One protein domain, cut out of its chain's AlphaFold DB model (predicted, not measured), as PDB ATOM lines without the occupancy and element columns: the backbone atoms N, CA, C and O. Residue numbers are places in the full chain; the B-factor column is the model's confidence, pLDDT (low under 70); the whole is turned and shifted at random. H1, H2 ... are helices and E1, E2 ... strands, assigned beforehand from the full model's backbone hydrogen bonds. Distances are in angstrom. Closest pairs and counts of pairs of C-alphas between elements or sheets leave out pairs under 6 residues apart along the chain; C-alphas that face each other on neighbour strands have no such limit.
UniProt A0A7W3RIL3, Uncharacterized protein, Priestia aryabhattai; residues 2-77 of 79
ATOM      1  N   SER A   2      22.676   8.147   0.855       89.69
ATOM      2  CA  SER A   2      23.231   7.074   1.702       89.69
ATOM      3  C   SER A   2      24.764   7.161   1.754       89.69
ATOM      4  O   SER A   2      25.373   7.595   0.774       89.69
ATOM      5  N   LYS A   3      25.395   6.706   2.849       85.88
ATOM      6  CA  LYS A   3      26.867   6.668   2.982       85.88
ATOM      7  C   LYS A   3      27.538   5.919   1.820       85.88
ATOM      8  O   LYS A   3      28.565   6.350   1.309       85.88
ATOM      9  N   LYS A   4      26.922   4.827   1.353       88.00
ATOM     10  CA  LYS A   4      27.408   4.076   0.185       88.00
ATOM     11  C   LYS A   4      27.349   4.927  -1.082       88.00
ATOM     12  O   LYS A   4      28.305   4.972  -1.844       88.00
ATOM     13  N   THR A   5      26.242   5.634  -1.292       92.12
ATOM     14  CA  THR A   5      26.067   6.500  -2.462       92.12
ATOM     15  C   THR A   5      27.075   7.651  -2.464       92.12
ATOM     16  O   THR A   5      27.641   7.943  -3.512       92.12
ATOM     17  N   SER A   6      27.351   8.275  -1.314       90.81
ATOM     18  CA  SER A   6      28.364   9.335  -1.236       90.81
ATOM     19  C   SER A   6      29.773   8.813  -1.519       90.81
ATOM     20  O   SER A   6      30.520   9.468  -2.234       90.81
ATOM     21  N   GLU A   7      30.132   7.624  -1.024       93.88
ATOM     22  CA  GLU A   7      31.430   6.996  -1.321       93.88
ATOM     23  C   GLU A   7      31.598   6.713  -2.821       93.88
ATOM     24  O   GLU A   7      32.661   6.986  -3.372       93.88
ATOM     25  N   TYR A   8      30.547   6.236  -3.498       94.38
ATOM     26  CA  TYR A   8      30.568   6.047  -4.951       94.38
ATOM     27  C   TYR A   8      30.712   7.360  -5.721       94.38
ATOM     28  O   TYR A   8      31.461   7.413  -6.693       94.38
ATOM     29  N   VAL A   9      30.032   8.428  -5.292       95.69
ATOM     30  CA  VAL A   9      30.184   9.747  -5.925       95.69
ATOM     31  C   VAL A   9      31.600  10.278  -5.736       95.69
ATOM     32  O   VAL A   9      32.210  10.718  -6.703       95.69
ATOM     33  N   ILE A  10      32.151  10.193  -4.524       95.19
ATOM     34  CA  ILE A  10      33.528  10.618  -4.242       95.19
ATOM     35  C   ILE A  10      34.514   9.808  -5.089       95.19
ATOM     36  O   ILE A  10      35.407  10.385  -5.701       95.19
ATOM     37  N   PHE A  11      34.325   8.489  -5.173       97.31
ATOM     38  CA  PHE A  11      35.125   7.615  -6.029       97.31
ATOM     39  C   PHE A  11      35.104   8.080  -7.490       97.31
ATOM     40  O   PHE A  11      36.156   8.266  -8.097       97.31
ATOM     41  N   LEU A  12      33.910   8.300  -8.041       97.38
ATOM     42  CA  LEU A  12      33.731   8.680  -9.436       97.38
ATOM     43  C   LEU A  12      34.321  10.065  -9.734       97.38
ATOM     44  O   LEU A  12      34.974  10.235 -10.760       97.38
ATOM     45  N   LEU A  13      34.162  11.028  -8.822       97.81
ATOM     46  CA  LEU A  13      34.779  12.352  -8.944       97.81
ATOM     47  C   LEU A  13      36.307  12.262  -8.970       97.81
ATOM     48  O   LEU A  13      36.931  12.880  -9.829       97.81
ATOM     49  N   TRP A  14      36.909  11.464  -8.082       98.06
ATOM     50  CA  TRP A  14      38.359  11.259  -8.079       98.06
ATOM     51  C   TRP A  14      38.851  10.554  -9.335       98.06
ATOM     52  O   TRP A  14      39.862  10.962  -9.899       98.06
ATOM     53  N   PHE A  15      38.136   9.528  -9.793       98.19
ATOM     54  CA  PHE A  15      38.478   8.821 -11.023       98.19
ATOM     55  C   PHE A  15      38.490   9.767 -12.229       98.19
ATOM     56  O   PHE A  15      39.491   9.825 -12.944       98.19
ATOM     57  N   ILE A  16      37.410  10.534 -12.420       98.12
ATOM     58  CA  ILE A  16      37.300  11.501 -13.519       98.12
ATOM     59  C   ILE A  16      38.404  12.548 -13.402       98.12
ATOM     60  O   ILE A  16      39.115  12.786 -14.371       98.12
ATOM     61  N   PHE A  17      38.596  13.126 -12.214       98.00
ATOM     62  CA  PHE A  17      39.627  14.133 -11.986       98.00
ATOM     63  C   PHE A  17      41.029  13.626 -12.353       98.00
ATOM     64  O   PHE A  17      41.739  14.289 -13.106       98.00
ATOM     65  N   LEU A  18      41.415  12.442 -11.870       98.12
ATOM     66  CA  LEU A  18      42.732  11.854 -12.131       98.12
ATOM     67  C   LEU A  18      42.933  11.529 -13.612       98.12
ATOM     68  O   LEU A  18      43.978  11.852 -14.177       98.12
ATOM     69  N   PHE A  19      41.928  10.929 -14.251       97.69
ATOM     70  CA  PHE A  19      42.012  10.578 -15.662       97.69
ATOM     71  C   PHE A  19      42.083  11.826 -16.552       97.69
ATOM     72  O   PHE A  19      42.917  11.900 -17.453       97.69
ATOM     73  N   THR A  20      41.261  12.842 -16.269       97.31
ATOM     74  CA  THR A  20      41.308  14.129 -16.972       97.31
ATOM     75  C   THR A  20      42.646  14.830 -16.758       97.31
ATOM     76  O   THR A  20      43.206  15.349 -17.718       97.31
ATOM     77  N   LEU A  21      43.199  14.810 -15.542       97.19
ATOM     78  CA  LEU A  21      44.513  15.388 -15.264       97.19
ATOM     79  C   LEU A  21      45.608  14.704 -16.091       97.19
ATOM     80  O   LEU A  21      46.417  15.387 -16.714       97.19
ATOM     81  N   TRP A  22      45.603  13.371 -16.164       96.94
ATOM     82  CA  TRP A  22      46.539  12.627 -17.011       96.94
ATOM     83  C   TRP A  22      46.392  13.014 -18.486       96.94
ATOM     84  O   TRP A  22      47.387  13.282 -19.166       96.94
ATOM     85  N   ALA A  23      45.155  13.070 -18.986       94.44
ATOM     86  CA  ALA A  23      44.873  13.463 -20.360       94.44
ATOM     87  C   ALA A  23      45.385  14.881 -20.661       94.44
ATOM     88  O   ALA A  23      46.019  15.088 -21.691       94.44
ATOM     89  N   LEU A  24      45.193  15.837 -19.746       95.88
ATOM     90  CA  LEU A  24      45.721  17.197 -19.881       95.88
ATOM     91  C   LEU A  24      47.252  17.212 -19.936       95.88
ATOM     92  O   LEU A  24      47.813  17.790 -20.860       95.88
ATOM     93  N   VAL A  25      47.930  16.529 -19.009       95.00
ATOM     94  CA  VAL A  25      49.403  16.424 -19.010       95.00
ATOM     95  C   VAL A  25      49.907  15.797 -20.312       95.00
ATOM     96  O   VAL A  25      50.896  16.245 -20.886       95.00
ATOM     97  N   THR A  26      49.187  14.806 -20.837       93.56
ATOM     98  CA  THR A  26      49.493  14.225 -22.145       93.56
ATOM     99  C   THR A  26      49.351  15.232 -23.285       93.56
ATOM    100  O   THR A  26      50.223  15.292 -24.144       93.56
ATOM    101  N   LEU A  27      48.279  16.018 -23.321       90.31
ATOM    102  CA  LEU A  27      48.074  16.992 -24.395       90.31
ATOM    103  C   LEU A  27      49.097  18.134 -24.349       90.31
ATOM    104  O   LEU A  27      49.447  18.668 -25.397       90.31
ATOM    105  N   LEU A  28      49.572  18.500 -23.157       90.94
ATOM    106  CA  LEU A  28      50.524  19.594 -22.969       90.94
ATOM    107  C   LEU A  28      51.972  19.180 -23.240       90.94
ATOM    108  O   LEU A  28      52.711  19.926 -23.873       90.94
ATOM    109  N   GLU A  29      52.385  18.005 -22.760       92.00
ATOM    110  CA  GLU A  29      53.798  17.602 -22.776       92.00
ATOM    111  C   GLU A  29      54.042  16.238 -23.432       92.00
ATOM    112  O   GLU A  29      55.185  15.852 -23.648       92.00
ATOM    113  N   GLY A  30      52.992  15.492 -23.772       87.12
ATOM    114  CA  GLY A  30      53.059  14.105 -24.235       87.12
ATOM    115  C   GLY A  30      53.145  13.910 -25.754       87.12
ATOM    116  O   GLY A  30      52.900  12.799 -26.229       87.12
ATOM    117  N   THR A  31      53.444  14.947 -26.537       87.38
ATOM    118  CA  THR A  31      53.414  14.886 -28.012       87.38
ATOM    119  C   THR A  31      54.650  14.246 -28.643       87.38
ATOM    120  O   THR A  31      54.606  13.850 -29.800       87.38
ATOM    121  N   ASN A  32      55.744  14.088 -27.895       86.81
ATOM    122  CA  ASN A  32      57.060  13.723 -28.434       86.81
ATOM    123  C   ASN A  32      57.406  12.242 -28.205       86.81
ATOM    124  O   ASN A  32      58.569  11.875 -28.046       86.81
ATOM    125  N   GLY A  33      56.393  11.372 -28.146       83.25
ATOM    126  CA  GLY A  33      56.586   9.925 -28.009       83.25
ATOM    127  C   GLY A  33      56.879   9.446 -26.584       83.25
ATOM    128  O   GLY A  33      57.409   8.349 -26.403       83.25
ATOM    129  N   GLN A  34      56.518  10.222 -25.559       91.75
ATOM    130  CA  GLN A  34      56.699   9.824 -24.165       91.75
ATOM    131  C   GLN A  34      55.973   8.507 -23.857       91.75
ATOM    132  O   GLN A  34      54.833   8.261 -24.266       91.75
ATOM    133  N   TRP A  35      56.629   7.642 -23.084       90.06
ATOM    134  CA  TRP A  35      56.101   6.315 -22.765       90.06
ATOM    135  C   TRP A  35      54.784   6.382 -21.970       90.06
ATOM    136  O   TRP A  35      53.898   5.562 -22.205       90.06
ATOM    137  N   TRP A  36      54.625   7.393 -21.107       91.31
ATOM    138  CA  TRP A  36      53.444   7.622 -20.261       91.31
ATOM    139  C   TRP A  36      52.304   8.377 -20.964       91.31
ATOM    140  O   TRP A  36      51.176   8.397 -20.469       91.31
ATOM    141  N   SER A  37      52.586   9.008 -22.103       93.56
ATOM    142  CA  SER A  37      51.607   9.786 -22.860       93.56
ATOM    143  C   SER A  37      50.584   8.862 -23.509       93.56
ATOM    144  O   SER A  37      50.973   7.900 -24.167       93.56
ATOM    145  N   ILE A  38      49.289   9.169 -23.390       94.81
ATOM    146  CA  ILE A  38      48.230   8.489 -24.162       94.81
ATOM    147  C   ILE A  38      48.336   8.722 -25.679       94.81
ATOM    148  O   ILE A  38      47.649   8.047 -26.445       94.81
ATOM    149  N   LEU A  39      49.204   9.634 -26.118       91.50
ATOM    150  CA  LEU A  39      49.523   9.856 -27.520       91.50
ATOM    151  C   LEU A  39      50.669   8.939 -27.966       91.50
ATOM    152  O   LEU A  39      51.515   8.478 -27.185       91.50
ATOM    153  N   ARG A  40      50.690   8.657 -29.261       88.75
ATOM    154  CA  ARG A  40      51.744   7.929 -29.952       88.75
ATOM    155  C   ARG A  40      52.090   8.677 -31.228       88.75
ATOM    156  O   ARG A  40      51.204   9.148 -31.929       88.75
ATOM    157  N   LEU A  41      53.382   8.727 -31.523       86.94
ATOM    158  CA  LEU A  41      53.869   9.159 -32.821       86.94
ATOM    159  C   LEU A  41      53.850   7.980 -33.791       86.94
ATOM    160  O   LEU A  41      54.405   6.914 -33.499       86.94
ATOM    161  N   ASN A  42      53.200   8.187 -34.926       85.00
ATOM    162  CA  ASN A  42      53.243   7.316 -36.079       85.00
ATOM    163  C   ASN A  42      54.316   7.843 -37.049       85.00
ATOM    164  O   ASN A  42      54.088   8.857 -37.705       85.00
ATOM    165  N   PRO A  43      55.492   7.192 -37.141       81.75
ATOM    166  CA  PRO A  43      56.584   7.659 -37.995       81.75
ATOM    167  C   PRO A  43      56.291   7.495 -39.492       81.75
ATOM    168  O   PRO A  43      57.011   8.051 -40.316       81.75
ATOM    169  N   GLU A  44      55.260   6.727 -39.854       85.81
ATOM    170  CA  GLU A  44      54.861   6.500 -41.247       85.81
ATOM    171  C   GLU A  44      54.000   7.646 -41.801       85.81
ATOM    172  O   GLU A  44      53.788   7.734 -43.010       85.81
ATOM    173  N   VAL A  45      53.517   8.539 -40.930       85.94
ATOM    174  CA  VAL A  45      52.646   9.662 -41.287       85.94
ATOM    175  C   VAL A  45      53.394  10.978 -41.049       85.94
ATOM    176  O   VAL A  45      53.963  11.167 -39.975       85.94
ATOM    177  N   PRO A  46      53.409  11.914 -42.015       81.69
ATOM    178  CA  PRO A  46      54.051  13.209 -41.827       81.69
ATOM    179  C   PRO A  46      53.300  14.086 -40.814       81.69
ATOM    180  O   PRO A  46      52.071  14.042 -40.689       81.69
ATOM    181  N   GLU A  47      54.045  14.929 -40.101       77.56
ATOM    182  CA  GLU A  47      53.468  15.977 -39.256       77.56
ATOM    183  C   GLU A  47      52.557  16.907 -40.086       77.56
ATOM    184  O   GLU A  47      52.862  17.185 -41.249       77.56
ATOM    185  N   PRO A  48      51.427  17.390 -39.531       72.75
ATOM    186  CA  PRO A  48      50.987  17.301 -38.131       72.75
ATOM    187  C   PRO A  48      50.127  16.064 -37.805       72.75
ATOM    188  O   PRO A  48      49.668  15.917 -36.675       72.75
ATOM    189  N   PHE A  49      49.890  15.173 -38.774       78.88
ATOM    190  CA  PHE A  49      49.001  14.013 -38.617       78.88
ATOM    191  C   PHE A  49      49.688  12.790 -37.996       78.88
ATOM    192  O   PHE A  49      49.037  11.783 -37.743       78.88
ATOM    193  N   ALA A  50      50.987  12.893 -37.713       84.50
ATOM    194  CA  ALA A  50      51.780  11.857 -37.058       84.50
ATOM    195  C   ALA A  50      51.311  11.531 -35.627       84.50
ATOM    196  O   ALA A  50      51.743  10.533 -35.055       84.50
ATOM    197  N   LEU A  51      50.482  12.378 -35.010       86.62
ATOM    198  CA  LEU A  51      50.064  12.228 -33.622       86.62
ATOM    199  C   LEU A  51      48.729  11.479 -33.518       86.62
ATOM    200  O   LEU A  51      47.681  11.985 -33.914       86.62
ATOM    201  N   GLU A  52      48.760  10.293 -32.918       90.06
ATOM    202  CA  GLU A  52      47.601   9.413 -32.775       90.06
ATOM    203  C   GLU A  52      47.343   9.045 -31.309       90.06
ATOM    204  O   GLU A  52      48.240   9.059 -30.463       90.06
ATOM    205  N   PHE A  53      46.109   8.653 -30.993       89.88
ATOM    206  CA  PHE A  53      45.779   8.106 -29.681       89.88
ATOM    207  C   PHE A  53      46.165   6.631 -29.582       89.88
ATOM    208  O   PHE A  53      45.747   5.797 -30.382       89.88
ATOM    209  N   SER A  54      46.902   6.270 -28.532       91.69
ATOM    210  CA  SER A  54      47.164   4.874 -28.205       91.69
ATOM    211  C   SER A  54      46.067   4.327 -27.293       91.69
ATOM    212  O   SER A  54      46.093   4.542 -26.081       91.69
ATOM    213  N   TYR A  55      45.129   3.560 -27.858       91.25
ATOM    214  CA  TYR A  55      44.042   2.925 -27.096       91.25
ATOM    215  C   TYR A  55      44.544   2.101 -25.905       91.25
ATOM    216  O   TYR A  55      43.977   2.176 -24.818       91.25
ATOM    217  N   LEU A  56      45.644   1.363 -26.077       93.38
ATOM    218  CA  LEU A  56      46.253   0.587 -24.998       93.38
ATOM    219  C   LEU A  56      46.716   1.488 -23.846       93.38
ATOM    220  O   LEU A  56      46.433   1.197 -22.686       93.38
ATOM    221  N   LYS A  57      47.373   2.614 -24.146       94.12
ATOM    222  CA  LYS A  57      47.818   3.555 -23.111       94.12
ATOM    223  C   LYS A  57      46.651   4.298 -22.458       94.12
ATOM    224  O   LYS A  57      46.702   4.543 -21.258       94.12
ATOM    225  N   ILE A  58      45.584   4.588 -23.204       95.44
ATOM    226  CA  ILE A  58      44.332   5.132 -22.649       95.44
ATOM    227  C   ILE A  58      43.741   4.164 -21.619       95.44
ATOM    228  O   ILE A  58      43.403   4.579 -20.511       95.44
ATOM    229  N   ILE A  59      43.660   2.872 -21.953       96.00
ATOM    230  CA  ILE A  59      43.160   1.837 -21.038       96.00
ATOM    231  C   ILE A  59      44.038   1.757 -19.784       96.00
ATOM    232  O   ILE A  59      43.510   1.733 -18.674       96.00
ATOM    233  N   ILE A  60      45.366   1.775 -19.936       96.00
ATOM    234  CA  ILE A  60      46.296   1.771 -18.796       96.00
ATOM    235  C   ILE A  60      46.077   2.998 -17.900       96.00
ATOM    236  O   ILE A  60      45.937   2.843 -16.687       96.00
ATOM    237  N   ALA A  61      45.992   4.203 -18.474       96.50
ATOM    238  CA  ALA A  61      45.750   5.433 -17.720       96.50
ATOM    239  C   ALA A  61      44.404   5.394 -16.971       96.50
ATOM    240  O   ALA A  61      44.323   5.816 -15.814       96.50
ATOM    241  N   ALA A  62      43.360   4.832 -17.589       97.25
ATOM    242  CA  ALA A  62      42.064   4.632 -16.948       97.25
ATOM    243  C   ALA A  62      42.156   3.639 -15.775       97.25
ATOM    244  O   ALA A  62      41.693   3.947 -14.680       97.25
ATOM    245  N   ILE A  63      42.801   2.482 -15.953       98.06
ATOM    246  CA  ILE A  63      42.971   1.487 -14.879       98.06
ATOM    247  C   ILE A  63      43.755   2.083 -13.702       98.06
ATOM    248  O   ILE A  63      43.339   1.942 -12.553       98.06
ATOM    249  N   LEU A  64      44.851   2.798 -13.970       97.62
ATOM    250  CA  LEU A  64      45.649   3.438 -12.921       97.62
ATOM    251  C   LEU A  64      44.854   4.512 -12.171       97.62
ATOM    252  O   LEU A  64      44.871   4.544 -10.940       97.62
ATOM    253  N   SER A  65      44.099   5.340 -12.895       98.00
ATOM    254  CA  SER A  65      43.217   6.350 -12.297       98.00
ATOM    255  C   SER A  65      42.133   5.705 -11.429       98.00
ATOM    256  O   SER A  65      41.841   6.190 -10.338       98.00
ATOM    257  N   PHE A  66      41.567   4.580 -11.877       98.12
ATOM    258  CA  PHE A  66      40.571   3.811 -11.129       98.12
ATOM    259  C   PHE A  66      41.155   3.262  -9.825       98.12
ATOM    260  O   PHE A  66      40.564   3.433  -8.757       98.12
ATOM    261  N   MET A  67      42.334   2.633  -9.891       98.19
ATOM    262  CA  MET A  67      43.017   2.090  -8.714       98.19
ATOM    263  C   MET A  67      43.329   3.192  -7.697       98.19
ATOM    264  O   MET A  67      43.035   3.034  -6.513       98.19
ATOM    265  N   LEU A  68      43.867   4.328  -8.149       97.62
ATOM    266  CA  LEU A  68      44.161   5.475  -7.287       97.62
ATOM    267  C   LEU A  68      42.898   6.050  -6.640       97.62
ATOM    268  O   LEU A  68      42.875   6.251  -5.427       97.62
ATOM    269  N   ALA A  69      41.829   6.254  -7.412       97.81
ATOM    270  CA  ALA A  69      40.550   6.717  -6.878       97.81
ATOM    271  C   ALA A  69      39.997   5.758  -5.811       97.81
ATOM    272  O   ALA A  69      39.512   6.199  -4.766       97.81
ATOM    273  N   TYR A  70      40.128   4.445  -6.027       96.31
ATOM    274  CA  TYR A  70      39.726   3.436  -5.049       96.31
ATOM    275  C   TYR A  70      40.541   3.552  -3.756       96.31
ATOM    276  O   TYR A  70      39.962   3.579  -2.667       96.31
ATOM    277  N   PHE A  71      41.868   3.684  -3.862       96.69
ATOM    278  CA  PHE A  71      42.737   3.889  -2.702       96.69
ATOM    279  C   PHE A  71      42.390   5.167  -1.933       96.69
ATOM    280  O   PHE A  71      42.338   5.129  -0.705       96.69
ATOM    281  N   ILE A  72      42.090   6.273  -2.620       95.38
ATOM    282  CA  ILE A  72      41.678   7.528  -1.974       95.38
ATOM    283  C   ILE A  72      40.397   7.319  -1.161       95.38
ATOM    284  O   ILE A  72      40.350   7.681   0.015       95.38
ATOM    285  N   VAL A  73      39.371   6.686  -1.736       94.88
ATOM    286  CA  VAL A  73      38.122   6.413  -1.006       94.88
ATOM    287  C   VAL A  73      38.342   5.453   0.160       94.88
ATOM    288  O   VAL A  73      37.783   5.661   1.238       94.88
ATOM    289  N   LEU A  74      39.196   4.439  -0.007       94.19
ATOM    290  CA  LEU A  74      39.558   3.525   1.074       94.19
ATOM    291  C   LEU A  74      40.236   4.260   2.242       94.19
ATOM    292  O   LEU A  74      39.919   3.986   3.399       94.19
ATOM    293  N   LEU A  75      41.141   5.199   1.950       93.56
ATOM    294  CA  LEU A  75      41.805   6.032   2.955       93.56
ATOM    295  C   LEU A  75      40.819   6.971   3.657       93.56
ATOM    296  O   LEU A  75      40.870   7.101   4.877       93.56
ATOM    297  N   LEU A  76      39.895   7.579   2.908       90.19
ATOM    298  CA  LEU A  76      38.856   8.450   3.463       90.19
ATOM    299  C   LEU A  76      37.865   7.691   4.349       90.19
ATOM    300  O   LEU A  76      37.382   8.258   5.317       90.19
ATOM    301  N   ARG A  77      37.586   6.413   4.062       86.88
ATOM    302  CA  ARG A  77      36.724   5.567   4.904       86.88
ATOM    303  C   ARG A  77      37.369   5.205   6.248       86.88
ATOM    304  O   ARG A  77      36.648   4.925   7.202       86.88
TER     305      ARG A  77
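AT A GLANCE: This is residues 2 to 77 of the 79 residues of an uncharacterized protein of Priestia aryabhattai (UniProt A0A7W3RIL3). Two long helices, H1 and H2, cross as an X, and a small hairpin of strands, E1 and E2, extends the rod beyond one end. The printed part has 76 residues, in the order H1, E1, E2, H2, mostly helix, with an antiparallel sheet. It is loose, radius of gyration of the C-alphas 15.7 A, spanning 54 by 17 by 15 A.

HOW THE PARTS SIT: H1, residues 3 to 29, touches H2, residues 55 to 77, opposite ways at a steep tilt of 41 degrees; their closest C-alphas, of Phe 15 and Ala 69, are 5.1 A apart. Every O i to N i+4 pair in both is within hydrogen-bond range. E1, residues 39 to 41, and E2, residues 51 to 53, form an antiparallel hairpin, N 40 and O 52 within hydrogen-bond range at 2.8 A.

IN THESE COORDINATES: From first to last C-alpha, H1 measures 38.8 A, starting at (26.867, 6.668, 2.982), and H2 32.9 A, ending at (36.724, 5.567, 4.904).

THE WHOLE: The farthest C-alphas, of Ser 2 and Pro 46, are 53.7 A apart. The printed part has no cut and no long link; no printed residue is under 70 in pLDDT.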